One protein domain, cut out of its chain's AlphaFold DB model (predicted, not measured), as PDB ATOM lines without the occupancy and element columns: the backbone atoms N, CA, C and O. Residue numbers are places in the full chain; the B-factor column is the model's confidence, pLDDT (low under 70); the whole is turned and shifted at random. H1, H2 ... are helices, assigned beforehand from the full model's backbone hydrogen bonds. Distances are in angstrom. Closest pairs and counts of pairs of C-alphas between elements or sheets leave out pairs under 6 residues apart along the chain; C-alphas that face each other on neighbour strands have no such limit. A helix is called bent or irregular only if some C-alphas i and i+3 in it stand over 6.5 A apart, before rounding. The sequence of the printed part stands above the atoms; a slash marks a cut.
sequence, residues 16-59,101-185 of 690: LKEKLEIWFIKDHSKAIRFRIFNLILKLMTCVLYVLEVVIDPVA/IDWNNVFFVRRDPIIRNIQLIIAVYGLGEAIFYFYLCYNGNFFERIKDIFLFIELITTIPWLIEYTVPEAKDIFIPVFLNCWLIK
ATOM      1  N   LEU A  16      -2.863  -8.661  31.901       80.62
ATOM      2  CA  LEU A  16      -2.972  -7.720  33.024       80.62
ATOM      3  C   LEU A  16      -4.020  -6.625  32.742       80.62
ATOM      4  O   LEU A  16      -4.757  -6.244  33.650       80.62
ATOM      5  N   LYS A  17      -4.145  -6.188  31.480       82.62
ATOM      6  CA  LYS A  17      -5.169  -5.232  31.027       82.62
ATOM      7  C   LYS A  17      -6.584  -5.765  31.257       82.62
ATOM      8  O   LYS A  17      -7.384  -5.073  31.874       82.62
ATOM      9  N   GLU A  18      -6.881  -6.994  30.835       80.12
ATOM     10  CA  GLU A  18      -8.217  -7.590  30.993       80.12
ATOM     11  C   GLU A  18      -8.571  -7.828  32.464       80.12
ATOM     12  O   GLU A  18      -9.709  -7.589  32.867       80.12
ATOM     13  N   LYS A  19      -7.601  -8.216  33.304       82.50
ATOM     14  CA  LYS A  19      -7.821  -8.341  34.756       82.50
ATOM     15  C   LYS A  19      -8.199  -7.006  35.398       82.50
ATOM     16  O   LYS A  19      -9.118  -6.960  36.217       82.50
ATOM     17  N   LEU A  20      -7.518  -5.926  35.016       82.75
ATOM     18  CA  LEU A  20      -7.851  -4.578  35.475       82.75
ATOM     19  C   LEU A  20      -9.205  -4.116  34.919       82.75
ATOM     20  O   LEU A  20     -10.012  -3.569  35.662       82.75
ATOM     21  N   GLU A  21      -9.503  -4.393  33.652       83.31
ATOM     22  CA  GLU A  21     -10.798  -4.080  33.040       83.31
ATOM     23  C   GLU A  21     -11.949  -4.804  33.758       83.31
ATOM     24  O   GLU A  21     -12.984  -4.208  34.058       83.31
ATOM     25  N   ILE A  22     -11.763  -6.079  34.112       79.44
ATOM     26  CA  ILE A  22     -12.746  -6.827  34.896       79.44
ATOM     27  C   ILE A  22     -12.955  -6.164  36.257       79.44
ATOM     28  O   ILE A  22     -14.095  -5.954  36.660       79.44
ATOM     29  N   TRP A  23     -11.877  -5.796  36.946       80.62
ATOM     30  CA  TRP A  23     -11.949  -5.248  38.300       80.62
ATOM     31  C   TRP A  23     -12.554  -3.834  38.358       80.62
ATOM     32  O   TRP A  23     -13.352  -3.550  39.248       80.62
ATOM     33  N   PHE A  24     -12.203  -2.957  37.411       80.00
ATOM     34  CA  PHE A  24     -12.618  -1.546  37.403       80.00
ATOM     35  C   PHE A  24     -13.901  -1.269  36.601       80.00
ATOM     36  O   PHE A  24     -14.561  -0.254  36.844       80.00
ATOM     37  N   ILE A  25     -14.253  -2.123  35.632       76.56
ATOM     38  CA  ILE A  25     -15.372  -1.879  34.705       76.56
ATOM     39  C   ILE A  25     -16.446  -2.969  34.800       76.56
ATOM     40  O   ILE A  25     -17.622  -2.625  34.910       76.56
ATOM     41  N   LYS A  26     -16.078  -4.259  34.756       78.56
ATOM     42  CA  LYS A  26     -17.067  -5.356  34.647       78.56
ATOM     43  C   LYS A  26     -17.633  -5.816  35.997       78.56
ATOM     44  O   LYS A  26     -18.782  -6.238  36.057       78.56
ATOM     45  N   ASP A  27     -16.851  -5.750  37.072       82.06
ATOM     46  CA  ASP A  27     -17.272  -6.135  38.422       82.06
ATOM     47  C   ASP A  27     -17.939  -4.949  39.137       82.06
ATOM     48  O   ASP A  27     -17.273  -4.107  39.742       82.06
ATOM     49  N   HIS A  28     -19.273  -4.879  39.065       79.88
ATOM     50  CA  HIS A  28     -20.060  -3.766  39.609       79.88
ATOM     51  C   HIS A  28     -19.809  -3.514  41.104       79.88
ATOM     52  O   HIS A  28     -19.736  -2.363  41.528       79.88
ATOM     53  N   SER A  29     -19.624  -4.555  41.923       80.69
ATOM     54  CA  SER A  29     -19.435  -4.377  43.369       80.69
ATOM     55  C   SER A  29     -18.098  -3.719  43.712       80.69
ATOM     56  O   SER A  29     -18.026  -2.921  44.650       80.69
ATOM     57  N   LYS A  30     -17.036  -4.029  42.959       83.50
ATOM     58  CA  LYS A  30     -15.710  -3.422  43.156       83.50
ATOM     59  C   LYS A  30     -15.606  -2.061  42.473       83.50
ATOM     60  O   LYS A  30     -15.130  -1.109  43.092       83.50
ATOM     61  N   ALA A  31     -16.145  -1.944  41.261       83.25
ATOM     62  CA  ALA A  31     -16.183  -0.700  40.503       83.25
ATOM     63  C   ALA A  31     -16.918   0.422  41.256       83.25
ATOM     64  O   ALA A  31     -16.440   1.556  41.273       83.25
ATOM     65  N   ILE A  32     -18.036   0.122  41.937       85.62
ATOM     66  CA  ILE A  32     -18.774   1.118  42.735       85.62
ATOM     67  C   ILE A  32     -17.899   1.724  43.836       85.62
ATOM     68  O   ILE A  32     -17.907   2.941  44.005       85.62
ATOM     69  N   ARG A  33     -17.116   0.917  44.568       88.12
ATOM     70  CA  ARG A  33     -16.260   1.420  45.661       88.12
ATOM     71  C   ARG A  33     -15.223   2.414  45.149       88.12
ATOM     72  O   ARG A  33     -15.051   3.477  45.736       88.12
ATOM     73  N   PHE A  34     -14.582   2.083  44.030       86.94
ATOM     74  CA  PHE A  34     -13.618   2.967  43.385       86.94
ATOM     75  C   PHE A  34     -14.275   4.266  42.891       86.94
ATOM     76  O   PHE A  34     -13.779   5.356  43.161       86.94
ATOM     77  N   ARG A  35     -15.450   4.176  42.252       88.50
ATOM     78  CA  ARG A  35     -16.190   5.364  41.789       88.50
ATOM     79  C   ARG A  35     -16.655   6.261  42.939       88.50
ATOM     80  O   ARG A  35     -16.627   7.475  42.780       88.50
ATOM     81  N   ILE A  36     -17.058   5.695  44.081       89.69
ATOM     82  CA  ILE A  36     -17.410   6.465  45.289       89.69
ATOM     83  C   ILE A  36     -16.185   7.205  45.832       89.69
ATOM     84  O   ILE A  36     -16.292   8.372  46.195       89.69
ATOM     85  N   PHE A  37     -15.018   6.562  45.856       91.38
ATOM     86  CA  PHE A  37     -13.784   7.224  46.270       91.38
ATOM     87  C   PHE A  37     -13.458   8.431  45.373       91.38
ATOM     88  O   PHE A  37     -13.246   9.534  45.877       91.38
ATOM     89  N   ASN A  38     -13.539   8.270  44.049       89.50
ATOM     90  CA  ASN A  38     -13.302   9.379  43.118       89.50
ATOM     91  C   ASN A  38     -14.387  10.462  43.220       89.50
ATOM     92  O   ASN A  38     -14.084  11.648  43.106       89.50
ATOM     93  N   LEU A  39     -15.639  10.083  43.503       92.06
ATOM     94  CA  LEU A  39     -16.724  11.027  43.784       92.06
ATOM     95  C   LEU A  39     -16.376  11.928  44.977       92.06
ATOM     96  O   LEU A  39     -16.536  13.143  44.882       92.06
ATOM     97  N   ILE A  40     -15.865  11.351  46.072       92.88
ATOM     98  CA  ILE A  40     -15.459  12.095  47.274       92.88
ATOM     99  C   ILE A  40     -14.311  13.054  46.949       92.88
ATOM    100  O   ILE A  40     -14.373  14.221  47.327       92.88
ATOM    101  N   LEU A  41     -13.296  12.602  46.207       91.38
ATOM    102  CA  LEU A  41     -12.168  13.453  45.817       91.38
ATOM    103  C   LEU A  41     -12.608  14.633  44.944       91.38
ATOM    104  O   LEU A  41     -12.212  15.770  45.197       91.38
ATOM    105  N   LYS A  42     -13.471  14.404  43.948       91.81
ATOM    106  CA  LYS A  42     -13.992  15.484  43.099       91.81
ATOM    107  C   LYS A  42     -14.899  16.436  43.884       91.81
ATOM    108  O   LYS A  42     -14.769  17.647  43.719       91.81
ATOM    109  N   LEU A  43     -15.737  15.929  44.791       92.12
ATOM    110  CA  LEU A  43     -16.533  16.765  45.700       92.12
ATOM    111  C   LEU A  43     -15.633  17.655  46.569       92.12
ATOM    112  O   LEU A  43     -15.882  18.853  46.673       92.12
ATOM    113  N   MET A  44     -14.558  17.092  47.128       92.12
ATOM    114  CA  MET A  44     -13.567  17.844  47.900       92.12
ATOM    115  C   MET A  44     -12.957  18.984  47.079       92.12
ATOM    116  O   MET A  44     -12.841  20.087  47.597       92.12
ATOM    117  N   THR A  45     -12.649  18.786  45.789       91.25
ATOM    118  CA  THR A  45     -12.145  19.896  44.950       91.25
ATOM    119  C   THR A  45     -13.156  21.030  44.774       91.25
ATOM    120  O   THR A  45     -12.768  22.195  44.832       91.25
ATOM    121  N   CYS A  46     -14.449  20.722  44.620       91.62
ATOM    122  CA  CYS A  46     -15.494  21.745  44.536       91.62
ATOM    123  C   CYS A  46     -15.678  22.482  45.870       91.62
ATOM    124  O   CYS A  46     -15.856  23.696  45.874       91.62
ATOM    125  N   VAL A  47     -15.597  21.773  47.001       91.62
ATOM    126  CA  VAL A  47     -15.673  22.386  48.337       91.62
ATOM    127  C   VAL A  47     -14.467  23.286  48.594       91.62
ATOM    128  O   VAL A  47     -14.640  24.408  49.060       91.62
ATOM    129  N   LEU A  48     -13.258  22.839  48.243       90.81
ATOM    130  CA  LEU A  48     -12.042  23.648  48.354       90.81
ATOM    131  C   LEU A  48     -12.127  24.915  47.496       90.81
ATOM    132  O   LEU A  48     -11.705  25.965  47.959       90.81
ATOM    133  N   TYR A  49     -12.727  24.842  46.303       90.25
ATOM    134  CA  TYR A  49     -12.990  26.028  45.481       90.25
ATOM    135  C   TYR A  49     -13.955  27.010  46.165       90.25
ATOM    136  O   TYR A  49     -13.715  28.212  46.168       90.25
ATOM    137  N   VAL A  50     -15.039  26.524  46.780       89.56
ATOM    138  CA  VAL A  50     -15.961  27.401  47.526       89.56
ATOM    139  C   VAL A  50     -15.256  28.045  48.720       89.56
ATOM    140  O   VAL A  50     -15.419  29.241  48.940       89.56
ATOM    141  N   LEU A  51     -14.448  27.282  49.461       88.00
ATOM    142  CA  LEU A  51     -13.646  27.809  50.568       88.00
ATOM    143  C   LEU A  51     -12.662  28.880  50.089       88.00
ATOM    144  O   LEU A  51     -12.573  29.932  50.709       88.00
ATOM    145  N   GLU A  52     -11.988  28.650  48.962       85.81
ATOM    146  CA  GLU A  52     -11.091  29.620  48.324       85.81
ATOM    147  C   GLU A  52     -11.826  30.924  47.991       85.81
ATOM    148  O   GLU A  52     -11.373  32.000  48.366       85.81
ATOM    149  N   VAL A  53     -13.009  30.838  47.375       84.12
ATOM    150  CA  VAL A  53     -13.815  32.016  47.021       84.12
ATOM    151  C   VAL A  53     -14.308  32.792  48.248       84.12
ATOM    152  O   VAL A  53     -14.458  34.008  48.166       84.12
ATOM    153  N   VAL A  54     -14.585  32.111  49.365       83.00
ATOM    154  CA  VAL A  54     -15.057  32.739  50.612       83.00
ATOM    155  C   VAL A  54     -13.914  33.382  51.403       83.00
ATOM    156  O   VAL A  54     -14.132  34.404  52.048       83.00
ATOM    157  N   ILE A  55     -12.717  32.788  51.372       80.25
ATOM    158  CA  ILE A  55     -11.539  33.278  52.103       80.25
ATOM    159  C   ILE A  55     -10.874  34.458  51.376       80.25
ATOM    160  O   ILE A  55     -10.298  35.317  52.039       80.25
ATOM    161  N   ASP A  56     -10.977  34.524  50.045       70.19
ATOM    162  CA  ASP A  56     -10.419  35.594  49.206       70.19
ATOM    163  C   ASP A  56     -10.956  36.979  49.643       70.19
ATOM    164  O   ASP A  56     -12.142  37.278  49.436       70.19
ATOM    165  N   PRO A  57     -10.133  37.837  50.283       55.28
ATOM    166  CA  PRO A  57     -10.574  39.153  50.705       55.28
ATOM    167  C   PRO A  57     -10.863  39.996  49.461       55.28
ATOM    168  O   PRO A  57     -10.065  40.054  48.528       55.28
ATOM    169  N   VAL A  58     -12.033  40.638  49.471       55.66
ATOM    170  CA  VAL A  58     -12.585  41.498  48.414       55.66
ATOM    171  C   VAL A  58     -11.502  42.259  47.636       55.66
ATOM    172  O   VAL A  58     -10.585  42.840  48.215       55.66
ATOM    173  N   ALA A  59     -11.677  42.316  46.312       47.75
ATOM    174  CA  ALA A  59     -10.762  42.890  45.326       47.75
ATOM    175  C   ALA A  59     -10.337  44.370  45.545       47.75
ATOM    176  O   ALA A  59      -9.569  44.923  44.758       47.75
ATOM    177  N   ILE A 101     -12.118  47.461  32.387       72.88
ATOM    178  CA  ILE A 101     -12.080  46.051  32.787       72.88
ATOM    179  C   ILE A 101     -10.660  45.679  33.227       72.88
ATOM    180  O   ILE A 101      -9.730  45.718  32.417       72.88
ATOM    181  N   ASP A 102     -10.507  45.235  34.476       77.19
ATOM    182  CA  ASP A 102      -9.236  44.748  35.013       77.19
ATOM    183  C   ASP A 102      -9.079  43.243  34.757       77.19
ATOM    184  O   ASP A 102      -9.461  42.391  35.562       77.19
ATOM    185  N   TRP A 103      -8.467  42.900  33.620       77.62
ATOM    186  CA  TRP A 103      -8.207  41.507  33.224       77.62
ATOM    187  C   TRP A 103      -7.271  40.756  34.178       77.62
ATOM    188  O   TRP A 103      -7.348  39.531  34.274       77.62
ATOM    189  N   ASN A 104      -6.425  41.472  34.922       78.62
ATOM    190  CA  ASN A 104      -5.518  40.853  35.886       78.62
ATOM    191  C   ASN A 104      -6.282  40.135  37.009       78.62
ATOM    192  O   ASN A 104      -5.870  39.052  37.396       78.62
ATOM    193  N   ASN A 105      -7.430  40.662  37.447       75.06
ATOM    194  CA  ASN A 105      -8.250  40.042  38.498       75.06
ATOM    195  C   ASN A 105      -9.028  38.805  38.008       75.06
ATOM    196  O   ASN A 105      -9.577  38.053  38.813       75.06
ATOM    197  N   VAL A 106      -9.115  38.616  36.688       79.88
ATOM    198  CA  VAL A 106      -9.748  37.447  36.061       79.88
ATOM    199  C   VAL A 106      -8.718  36.337  35.867       79.88
ATOM    200  O   VAL A 106      -8.971  35.190  36.219       79.88
ATOM    201  N   PHE A 107      -7.539  36.667  35.332       81.38
ATOM    202  CA  PHE A 107      -6.509  35.667  35.045       81.38
ATOM    203  C   PHE A 107      -5.662  35.287  36.256       81.38
ATOM    204  O   PHE A 107      -5.217  34.141  36.315       81.38
ATOM    205  N   PHE A 108      -5.451  36.210  37.198       80.38
ATOM    206  CA  PHE A 108      -4.631  35.983  38.380       80.38
ATOM    207  C   PHE A 108      -5.485  35.997  39.649       80.38
ATOM    208  O   PHE A 108      -6.154  36.982  39.955       80.38
ATOM    209  N   VAL A 109      -5.460  34.890  40.387       78.88
ATOM    210  CA  VAL A 109      -6.178  34.708  41.650       78.88
ATOM    211  C   VAL A 109      -5.187  34.223  42.694       78.88
ATOM    212  O   VAL A 109      -4.588  33.158  42.543       78.88
ATOM    213  N   ARG A 110      -5.024  35.000  43.767       75.38
ATOM    214  CA  ARG A 110      -4.116  34.655  44.857       75.38
ATOM    215  C   ARG A 110      -4.737  33.555  45.713       75.38
ATOM    216  O   ARG A 110      -5.822  33.731  46.258       75.38
ATOM    217  N   ARG A 111      -4.028  32.434  45.859       78.81
ATOM    218  CA  ARG A 111      -4.495  31.271  46.631       78.81
ATOM    219  C   ARG A 111      -3.697  31.067  47.904       78.81
ATOM    220  O   ARG A 111      -2.475  31.235  47.921       78.81
ATOM    221  N   ASP A 112      -4.376  30.593  48.944       83.56
ATOM    222  CA  ASP A 112      -3.694  30.112  50.138       83.56
ATOM    223  C   ASP A 112      -2.803  28.908  49.804       83.56
ATOM    224  O   ASP A 112      -3.246  27.958  49.145       83.56
ATOM    225  N   PRO A 113      -1.552  28.879  50.298       83.19
ATOM    226  CA  PRO A 113      -0.595  27.836  49.944       83.19
ATOM    227  C   PRO A 113      -1.055  26.442  50.392       83.19
ATOM    228  O   PRO A 113      -0.704  25.450  49.757       83.19
ATOM    229  N   ILE A 114      -1.857  26.357  51.460       87.88
ATOM    230  CA  ILE A 114      -2.395  25.097  51.989       87.88
ATOM    231  C   ILE A 114      -3.455  24.525  51.039       87.88
ATOM    232  O   ILE A 114      -3.345  23.369  50.631       87.88
ATOM    233  N   ILE A 115      -4.447  25.337  50.651       86.38
ATOM    234  CA  ILE A 115      -5.525  24.932  49.732       86.38
ATOM    235  C   ILE A 115      -4.926  24.532  48.381       86.38
ATOM    236  O   ILE A 115      -5.248  23.463  47.856       86.38
ATOM    237  N   ARG A 116      -3.967  25.327  47.889       86.19
ATOM    238  CA  ARG A 116      -3.220  25.057  46.660       86.19
ATOM    239  C   ARG A 116      -2.524  23.693  46.689       86.19
ATOM    240  O   ARG A 116      -2.673  22.906  45.761       86.19
ATOM    241  N   ASN A 117      -1.782  23.386  47.756       89.12
ATOM    242  CA  ASN A 117      -1.061  22.114  47.861       89.12
ATOM    243  C   ASN A 117      -2.020  20.912  47.893       89.12
ATOM    244  O   ASN A 117      -1.740  19.887  47.273       89.12
ATOM    245  N   ILE A 118      -3.165  21.033  48.575       90.69
ATOM    246  CA  ILE A 118      -4.185  19.975  48.616       90.69
ATOM    247  C   ILE A 118      -4.804  19.767  47.225       90.69
ATOM    248  O   ILE A 118      -4.915  18.628  46.768       90.69
ATOM    249  N   GLN A 119      -5.172  20.846  46.529       90.12
ATOM    250  CA  GLN A 119      -5.730  20.775  45.175       90.12
ATOM    251  C   GLN A 119      -4.724  20.185  44.173       90.12
ATOM    252  O   GLN A 119      -5.113  19.344  43.362       90.12
ATOM    253  N   LEU A 120      -3.433  20.523  44.283       90.38
ATOM    254  CA  LEU A 120      -2.367  19.939  43.465       90.38
ATOM    255  C   LEU A 120      -2.263  18.416  43.652       90.38
ATOM    256  O   LEU A 120      -2.191  17.683  42.668       90.38
ATOM    257  N   ILE A 121      -2.303  17.921  44.896       92.31
ATOM    258  CA  ILE A 121      -2.263  16.473  45.180       92.31
ATOM    259  C   ILE A 121      -3.456  15.762  44.527       92.31
ATOM    260  O   ILE A 121      -3.289  14.722  43.886       92.31
ATOM    261  N   ILE A 122      -4.658  16.337  44.643       92.12
ATOM    262  CA  ILE A 122      -5.866  15.767  44.030       92.12
ATOM    263  C   ILE A 122      -5.790  15.829  42.495       92.12
ATOM    264  O   ILE A 122      -6.232  14.895  41.825       92.12
ATOM    265  N   ALA A 123      -5.203  16.884  41.923       90.38
ATOM    266  CA  ALA A 123      -5.020  17.029  40.480       90.38
ATOM    267  C   ALA A 123      -4.031  16.000  39.908       90.38
ATOM    268  O   ALA A 123      -4.320  15.394  38.877       90.38
ATOM    269  N   VAL A 124      -2.913  15.736  40.596       91.88
ATOM    270  CA  VAL A 124      -1.951  14.684  40.210       91.88
ATOM    271  C   VAL A 124      -2.613  13.308  40.239       91.88
ATOM    272  O   VAL A 124      -2.453  12.525  39.301       91.88
ATOM    273  N   TYR A 125      -3.409  13.025  41.277       92.88
ATOM    274  CA  TYR A 125      -4.201  11.798  41.337       92.88
ATOM    275  C   TYR A 125      -5.196  11.702  40.166       92.88
ATOM    276  O   TYR A 125      -5.233  10.680  39.481       92.88
ATOM    277  N   GLY A 126      -5.961  12.767  39.896       89.56
ATOM    278  CA  GLY A 126      -6.947  12.806  38.809       89.56
ATOM    279  C   GLY A 126      -6.325  12.603  37.425       89.56
ATOM    280  O   GLY A 126      -6.851  11.853  36.606       89.56
ATOM    281  N   LEU A 127      -5.144  13.177  37.187       90.31
ATOM    282  CA  LEU A 127      -4.394  12.972  35.949       90.31
ATOM    283  C   LEU A 127      -3.917  11.517  35.803       90.31
ATOM    284  O   LEU A 127      -4.043  10.930  34.725       90.31
ATOM    285  N   GLY A 128      -3.432  10.902  36.887       91.06
ATOM    286  CA  GLY A 128      -3.087   9.478  36.909       91.06
ATOM    287  C   GLY A 128      -4.291   8.576  36.612       91.06
ATOM    288  O   GLY A 128      -4.197   7.653  35.802       91.06
ATOM    289  N   GLU A 129      -5.447   8.884  37.202       89.00
ATOM    290  CA  GLU A 129      -6.715   8.201  36.931       89.00
ATOM    291  C   GLU A 129      -7.149   8.359  35.462       89.00
ATOM    292  O   GLU A 129      -7.543   7.379  34.822       89.00
ATOM    293  N   ALA A 130      -7.049   9.563  34.896       87.50
ATOM    294  CA  ALA A 130      -7.419   9.840  33.510       87.50
ATOM    295  C   ALA A 130      -6.570   9.028  32.520       87.50
ATOM    296  O   ALA A 130      -7.112   8.414  31.597       87.50
ATOM    297  N   ILE A 131      -5.254   8.960  32.745       89.00
ATOM    298  CA  ILE A 131      -4.327   8.143  31.948       89.00
ATOM    299  C   ILE A 131      -4.657   6.654  32.100       89.00
ATOM    300  O   ILE A 131      -4.681   5.912  31.115       89.00
ATOM    301  N   PHE A 132      -4.972   6.210  33.316       88.38
ATOM    302  CA  PHE A 132      -5.353   4.828  33.578       88.38
ATOM    303  C   PHE A 132      -6.639   4.428  32.834       88.38
ATOM    304  O   PHE A 132      -6.673   3.407  32.143       88.38
ATOM    305  N   TYR A 133      -7.682   5.260  32.878       84.69
ATOM    306  CA  TYR A 133      -8.911   5.036  32.110       84.69
ATOM    307  C   TYR A 133      -8.729   5.198  30.603       84.69
ATOM    308  O   TYR A 133      -9.477   4.599  29.825       84.69
ATOM    309  N   PHE A 134      -7.770   6.010  30.167       86.38
ATOM    310  CA  PHE A 134      -7.385   6.080  28.766       86.38
ATOM    311  C   PHE A 134      -6.804   4.737  28.304       86.38
ATOM    312  O   PHE A 134      -7.250   4.196  27.294       86.38
ATOM    313  N   TYR A 135      -5.889   4.154  29.085       87.38
ATOM    314  CA  TYR A 135      -5.269   2.859  28.797       87.38
ATOM    315  C   TYR A 135      -6.277   1.699  28.784       87.38
ATOM    316  O   TYR A 135      -6.278   0.886  27.855       87.38
ATOM    317  N   LEU A 136      -7.162   1.626  29.785       83.50
ATOM    318  CA  LEU A 136      -8.159   0.553  29.873       83.50
ATOM    319  C   LEU A 136      -9.156   0.581  28.712       83.50
ATOM    320  O   LEU A 136      -9.490  -0.471  28.174       83.50
ATOM    321  N   CYS A 137      -9.597   1.770  28.298       78.44
ATOM    322  CA  CYS A 137     -10.588   1.940  27.233       78.44
ATOM    323  C   CYS A 137      -9.973   2.086  25.830       78.44
ATOM    324  O   CYS A 137     -10.695   2.389  24.880       78.44
ATOM    325  N   TYR A 138      -8.656   1.916  25.678       83.50
ATOM    326  CA  TYR A 138      -8.002   2.043  24.379       83.50
ATOM    327  C   TYR A 138      -8.333   0.845  23.477       83.50
ATOM    328  O   TYR A 138      -7.875  -0.276  23.730       83.50
ATOM    329  N   ASN A 139      -9.086   1.126  22.408       77.31
ATOM    330  CA  ASN A 139      -9.553   0.161  21.404       77.31
ATOM    331  C   ASN A 139      -8.912   0.373  20.011       77.31
ATOM    332  O   ASN A 139      -9.414  -0.148  19.023       77.31
ATOM    333  N   GLY A 140      -7.822   1.148  19.915       77.75
ATOM    334  CA  GLY A 140      -7.084   1.410  18.665       77.75
ATOM    335  C   GLY A 140      -7.212   2.846  18.139       77.75
ATOM    336  O   GLY A 140      -6.230   3.410  17.661       77.75
ATOM    337  N   ASN A 141      -8.364   3.498  18.326       82.81
ATOM    338  CA  ASN A 141      -8.596   4.871  17.863       82.81
ATOM    339  C   ASN A 141      -8.325   5.912  18.961       82.81
ATOM    340  O   ASN A 141      -9.168   6.184  19.813       82.81
ATOM    341  N   PHE A 142      -7.155   6.552  18.909       82.69
ATOM    342  CA  PHE A 142      -6.767   7.608  19.854       82.69
ATOM    343  C   PHE A 142      -7.699   8.836  19.795       82.69
ATOM    344  O   PHE A 142      -8.151   9.339  20.824       82.69
ATOM    345  N   PHE A 143      -8.041   9.286  18.584       82.88
ATOM    346  CA  PHE A 143      -8.850  10.493  18.366       82.88
ATOM    347  C   PHE A 143     -10.290  10.373  18.862       82.88
ATOM    348  O   PHE A 143     -10.875  11.364  19.291       82.88
ATOM    349  N   GLU A 144     -10.866   9.173  18.822       82.31
ATOM    350  CA  GLU A 144     -12.220   8.926  19.322       82.31
ATOM    351  C   GLU A 144     -12.293   9.148  20.836       82.31
ATOM    352  O   GLU A 144     -13.261   9.706  21.346       82.31
ATOM    353  N   ARG A 145     -11.213   8.809  21.547       79.50
ATOM    354  CA  ARG A 145     -11.133   8.967  22.997       79.50
ATOM    355  C   ARG A 145     -10.908  10.413  23.432       79.50
ATOM    356  O   ARG A 145     -11.492  10.825  24.428       79.50
ATOM    357  N   ILE A 146     -10.118  11.191  22.689       79.06
ATOM    358  CA  ILE A 146      -9.907  12.624  22.976       79.06
ATOM    359  C   ILE A 146     -11.189  13.445  22.803       79.06
ATOM    360  O   ILE A 146     -11.370  14.443  23.496       79.06
ATOM    361  N   LYS A 147     -12.105  13.016  21.927       80.50
ATOM    362  CA  LYS A 147     -13.394  13.693  21.716       80.50
ATOM    363  C   LYS A 147     -14.382  13.529  22.881       80.50
ATOM    364  O   LYS A 147     -15.433  14.164  22.860       80.50
ATOM    365  N   ASP A 148     -14.078  12.706  23.887       85.31
ATOM    366  CA  ASP A 148     -14.911  12.585  25.085       85.31
ATOM    367  C   ASP A 148     -14.868  13.896  25.895       85.31
ATOM    368  O   ASP A 148     -13.853  14.232  26.512       85.31
ATOM    369  N   ILE A 149     -15.989  14.629  25.912       87.56
ATOM    370  CA  ILE A 149     -16.149  15.932  26.590       87.56
ATOM    371  C   ILE A 149     -15.691  15.861  28.051       87.56
ATOM    372  O   ILE A 149     -15.105  16.801  28.578       87.56
ATOM    373  N   PHE A 150     -15.925  14.735  28.720       86.62
ATOM    374  CA  PHE A 150     -15.559  14.592  30.124       86.62
ATOM    375  C   PHE A 150     -14.062  14.355  30.334       86.62
ATOM    376  O   PHE A 150     -13.529  14.790  31.349       86.62
ATOM    377  N   LEU A 151     -13.377  13.689  29.397       87.06
ATOM    378  CA  LEU A 151     -11.915  13.610  29.426       87.06
ATOM    379  C   LEU A 151     -11.319  15.001  29.189       87.06
ATOM    380  O   LEU A 151     -10.385  15.392  29.874       87.06
ATOM    381  N   PHE A 152     -11.904  15.772  28.274       88.44
ATOM    382  CA  PHE A 152     -11.495  17.151  28.027       88.44
ATOM    383  C   PHE A 152     -11.651  18.048  29.269       88.44
ATOM    384  O   PHE A 152     -10.718  18.770  29.613       88.44
ATOM    385  N   ILE A 153     -12.777  17.949  29.991       90.44
ATOM    386  CA  ILE A 153     -12.982  18.666  31.263       90.44
ATOM    387  C   ILE A 153     -11.934  18.246  32.304       90.44
ATOM    388  O   ILE A 153     -11.332  19.109  32.932       90.44
ATOM    389  N   GLU A 154     -11.682  16.943  32.456       90.25
ATOM    390  CA  GLU A 154     -10.671  16.411  33.380       90.25
ATOM    391  C   GLU A 154      -9.262  16.939  33.056       90.25
ATOM    392  O   GLU A 154      -8.514  17.291  33.961       90.25
ATOM    393  N   LEU A 155      -8.900  17.055  31.776       90.19
ATOM    394  CA  LEU A 155      -7.604  17.594  31.356       90.19
ATOM    395  C   LEU A 155      -7.501  19.108  31.602       90.19
ATOM    396  O   LEU A 155      -6.486  19.567  32.124       90.19
ATOM    397  N   ILE A 156      -8.553  19.880  31.297       90.44
ATOM    398  CA  ILE A 156      -8.596  21.330  31.562       90.44
ATOM    399  C   ILE A 156      -8.471  21.635  33.054       90.44
ATOM    400  O   ILE A 156      -7.843  22.627  33.419       90.44
ATOM    401  N   THR A 157      -9.049  20.808  33.928       90.19
ATOM    402  CA  THR A 157      -9.007  21.056  35.373       90.19
ATOM    403  C   THR A 157      -7.768  20.496  36.064       90.19
ATOM    404  O   THR A 157      -7.549  20.848  37.217       90.19
ATOM    405  N   THR A 158      -6.944  19.668  35.405       89.94
ATOM    406  CA  THR A 158      -5.762  19.021  36.018       89.94
ATOM    407  C   THR A 158      -4.422  19.473  35.435       89.94
ATOM    408  O   THR A 158      -3.470  19.647  36.191       89.94
ATOM    409  N   ILE A 159      -4.320  19.717  34.122       89.62
ATOM    410  CA  ILE A 159      -3.056  20.118  33.477       89.62
ATOM    411  C   ILE A 159      -2.532  21.469  33.995       89.62
ATOM    412  O   ILE A 159      -1.334  21.548  34.278       89.62
ATOM    413  N   PRO A 160      -3.362  22.520  34.177       89.38
ATOM    414  CA  PRO A 160      -2.872  23.801  34.686       89.38
ATOM    415  C   PRO A 160      -2.191  23.699  36.056       89.38
ATOM    416  O   PRO A 160      -1.177  24.354  36.270       89.38
ATOM    417  N   TRP A 161      -2.666  22.809  36.936       87.75
ATOM    418  CA  TRP A 161      -2.034  22.538  38.235       87.75
ATOM    419  C   TRP A 161      -0.616  21.978  38.096       87.75
ATOM    420  O   TRP A 161       0.278  22.329  38.863       87.75
ATOM    421  N   LEU A 162      -0.388  21.122  37.097       85.88
ATOM    422  CA  LEU A 162       0.939  20.581  36.813       85.88
ATOM    423  C   LEU A 162       1.870  21.660  36.243       85.88
ATOM    424  O   LEU A 162       3.039  21.724  36.620       85.88
ATOM    425  N   ILE A 163       1.344  22.531  35.376       86.62
ATOM    426  CA  ILE A 163       2.091  23.668  34.825       86.62
ATOM    427  C   ILE A 163       2.516  24.614  35.954       86.62
ATOM    428  O   ILE A 163       3.690  24.977  36.023       86.62
ATOM    429  N   GLU A 164       1.605  24.932  36.877       85.12
ATOM    430  CA  GLU A 164       1.858  25.772  38.055       85.12
ATOM    431  C   GLU A 164       2.987  25.221  38.945       85.12
ATOM    432  O   GLU A 164       3.804  25.975  39.475       85.12
ATOM    433  N   TYR A 165       3.075  23.894  39.074       85.12
ATOM    434  CA  TYR A 165       4.157  23.235  39.807       85.12
ATOM    435  C   TYR A 165       5.518  23.379  39.105       85.12
ATOM    436  O   TYR A 165       6.540  23.559  39.767       85.12
ATOM    437  N   THR A 166       5.541  23.315  37.769       85.56
ATOM    438  CA  THR A 166       6.781  23.390  36.975       85.56
ATOM    439  C   THR A 166       7.274  24.814  36.718       85.56
ATOM    440  O   THR A 166       8.482  25.028  36.626       85.56
ATOM    441  N   VAL A 167       6.365  25.788  36.611       85.31
ATOM    442  CA  VAL A 167       6.675  27.176  36.247       85.31
ATOM    443  C   VAL A 167       6.333  28.103  37.417       85.31
ATOM    444  O   VAL A 167       5.159  28.391  37.652       85.31
ATOM    445  N   PRO A 168       7.331  28.632  38.151       74.38
ATOM    446  CA  PRO A 168       7.081  29.454  39.333       74.38
ATOM    447  C   PRO A 168       6.426  30.811  39.032       74.38
ATOM    448  O   PRO A 168       5.838  31.391  39.941       74.38
ATOM    449  N   GLU A 169       6.490  31.299  37.790       71.12
ATOM    450  CA  GLU A 169       5.829  32.535  37.335       71.12
ATOM    451  C   GLU A 169       4.320  32.354  37.071       71.12
ATOM    452  O   GLU A 169       3.588  33.331  36.964       71.12
ATOM    453  N   ALA A 170       3.834  31.108  37.007       72.69
ATOM    454  CA  ALA A 170       2.436  30.767  36.732       72.69
ATOM    455  C   ALA A 170       1.591  30.530  38.004       72.69
ATOM    456  O   ALA A 170       0.441  30.110  37.901       72.69
ATOM    457  N   LYS A 171       2.150  30.800  39.194       68.38
ATOM    458  CA  LYS A 171       1.602  30.437  40.521       68.38
ATOM    459  C   LYS A 171       0.227  31.000  40.882       68.38
ATOM    460  O   LYS A 171      -0.360  30.534  41.850       68.38
ATOM    461  N   ASP A 172      -0.272  31.976  40.133       77.38
ATOM    462  CA  ASP A 172      -1.558  32.616  40.411       77.38
ATOM    463  C   ASP A 172      -2.558  32.453  39.253       77.38
ATOM    464  O   ASP A 172      -3.601  33.094  39.259       77.38
ATOM    465  N   ILE A 173      -2.295  31.600  38.253       83.81
ATOM    466  CA  ILE A 173      -3.222  31.411  37.124       83.81
ATOM    467  C   ILE A 173      -4.573  30.863  37.608       83.81
ATOM    468  O   ILE A 173      -4.651  29.892  38.368       83.81
ATOM    469  N   PHE A 174      -5.668  31.454  37.130       83.38
ATOM    470  CA  PHE A 174      -7.015  30.959  37.382       83.38
ATOM    471  C   PHE A 174      -7.245  29.577  36.755       83.38
ATOM    472  O   PHE A 174      -7.063  29.378  35.554       83.38
ATOM    473  N   ILE A 175      -7.705  28.629  37.573       85.44
ATOM    474  CA  ILE A 175      -8.055  27.276  37.145       85.44
ATOM    475  C   ILE A 175      -9.549  27.071  37.424       85.44
ATOM    476  O   ILE A 175      -9.970  27.214  38.575       85.44
ATOM    477  N   PRO A 176     -10.372  26.706  36.423       86.12
ATOM    478  CA  PRO A 176     -11.817  26.551  36.589       86.12
ATOM    479  C   PRO A 176     -12.178  25.221  37.278       86.12
ATOM    480  O   PRO A 176     -12.859  24.364  36.716       86.12
ATOM    481  N   VAL A 177     -11.731  25.037  38.526       88.44
ATOM    482  CA  VAL A 177     -11.926  23.810  39.325       88.44
ATOM    483  C   VAL A 177     -13.409  23.507  39.563       88.44
ATOM    484  O   VAL A 177     -13.796  22.342  39.670       88.44
ATOM    485  N   PHE A 178     -14.275  24.526  39.562       88.19
ATOM    486  CA  PHE A 178     -15.722  24.350  39.686       88.19
ATOM    487  C   PHE A 178     -16.332  23.469  38.575       88.19
ATOM    488  O   PHE A 178     -17.362  22.840  38.810       88.19
ATOM    489  N   LEU A 179     -15.683  23.332  37.405       90.94
ATOM    490  CA  LEU A 179     -16.120  22.422  36.332       90.94
ATOM    491  C   LEU A 179     -16.079  20.938  36.741       90.94
ATOM    492  O   LEU A 179     -16.756  20.115  36.117       90.94
ATOM    493  N   ASN A 180     -15.370  20.590  37.825       91.38
ATOM    494  CA  ASN A 180     -15.351  19.232  38.371       91.38
ATOM    495  C   ASN A 180     -16.741  18.727  38.798       91.38
ATOM    496  O   ASN A 180     -16.944  17.514  38.873       91.38
ATOM    497  N   CYS A 181     -17.738  19.599  38.984       91.44
ATOM    498  CA  CYS A 181     -19.110  19.168  39.259       91.44
ATOM    499  C   CYS A 181     -19.716  18.325  38.117       91.44
ATOM    500  O   CYS A 181     -20.468  17.385  38.368       91.44
ATOM    501  N   TRP A 182     -19.336  18.568  36.857       92.44
ATOM    502  CA  TRP A 182     -19.807  17.765  35.722       92.44
ATOM    503  C   TRP A 182     -19.232  16.344  35.736       92.44
ATOM    504  O   TRP A 182     -19.902  15.388  35.335       92.44
ATOM    505  N   LEU A 183     -18.019  16.182  36.270       91.00
ATOM    506  CA  LEU A 183     -17.403  14.877  36.504       91.00
ATOM    507  C   LEU A 183     -18.098  14.140  37.654       91.00
ATOM    508  O   LEU A 183     -18.380  12.947  37.519       91.00
ATOM    509  N   ILE A 184     -18.455  14.855  38.729       91.25
ATOM    510  CA  ILE A 184     -19.273  14.333  39.841       91.25
ATOM    511  C   ILE A 184     -20.602  13.799  39.303       91.25
ATOM    512  O   ILE A 184     -20.950  12.650  39.569       91.25
ATOM    513  N   LYS A 185     -21.312  14.580  38.480       91.81
ATOM    514  CA  LYS A 185     -22.565  14.148  37.845       91.81
ATOM    515  C   LYS A 185     -22.397  12.848  37.054       91.81
ATOM    516  O   LYS A 185     -23.217  11.938  37.176       91.81
TER     517      LYS A 185
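What this domain is: This is residues 16 to 59 and 101 to 185 of the 690 residues of the protein "Hypothetical protein" of Brachionus calyciflorus (UniProt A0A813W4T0). Two long helices, H2 and H4, run opposite ways along the longest axis, and H6 crosses H4 at a steep tilt before the chain folds back as the short H7 onto H2, so that H2, H4, H6 and H7 meet in a ring of contacts. H1 turns off at a corner at the end where H2 begins and H4 ends, and the small H3 sits beyond the other end. The 129 printed residues hold seven named helices, H1 to H7 in chain order, and no named strand; the class is all helix. The whole is elongated, 52 by 29 by 24 A, yet only just compact, close to loose, with a radius of gyration of the C-alphas of 16.7 A.

Where its parts are: Find C-alpha 16 at (-2.972, -7.720, 33.024); from there H1 runs to residue 26, 14.4 A. H2, residues 28 to 55, covers 40.0 A and begins at C-alpha 28 at (-20.060, -3.766, 39.609). Past the cut look for H3, residues 104 to 107, then H4, residues 113 to 136, 34.7 A long. H5 is residues 142 to 146. H6, residues 149 to 166, measures 26.3 A and is irregular, but only just: C-alphas 157 and 160 are 6.8 A apart. H7, residues 177 to 185, spans 14.4 A and ends at C-alpha 185 at (-22.565, 14.148, 37.845).

How they stand to each other: Start at the hub helices, H2 and H4, which touch three others each. They touch each other through residues 41 to 52 and 115 to 122, closest at the C-alphas of Thr 45 and Gln 119, 6.5 A, at a shallow tilt of 31 degrees, opposite ways. H6 touches H4, closest at the C-alphas of Thr 158 and Ala 123, 4.9 A, at a steep tilt of 48 degrees, opposite ways. H6 and H7 form a helical hairpin at 34 degrees, a shallow tilt only just short of steep; their closest C-alphas, Thr 157 and Val 177, are 5.6 A apart. H7 touches H2 at the C-alphas of Phe 178 and Cys 46, 5.5 A, at a shallow tilt of 29 degrees, opposite ways. H1 and H2 touch only at the corner, closest at the C-alphas of Phe 24 and Ala 31, 4.8 A. H1 and H4 only just touch, with 3 pairs of C-alphas within 8 A, the closest being Glu 21 and Leu 136 at 6.2 A. H5 is close but not clearly touching H4 and H6, its closest C-alphas being Arg 145 to Phe 134, 7.5 A, and Ile 146 to Phe 152, 7.0 A. H3 touches no helix. Every O i to N i+4 pair is within hydrogen-bond range in H1, H4 and H5, against 23 of 24 in H2, 11 of 14 in H6 and 2 of 5 in H7, which has 5 of 6 O i to N i+3 pairs within range; H3 is too short for an i+4 pair.

The domain as a whole: The two farthest C-alphas, Lys 19 and Ile 101, are 54.6 A apart. Residues 60 to 100 are not printed, and C-alphas 59 and 101 stand 13.0 A apart across the cut. Of the links printed whole, H6 to H7 is short and the others are tight. The mean pLDDT of the printed part is 84.5; look for values under 70 at residues 57 to 59 and 171.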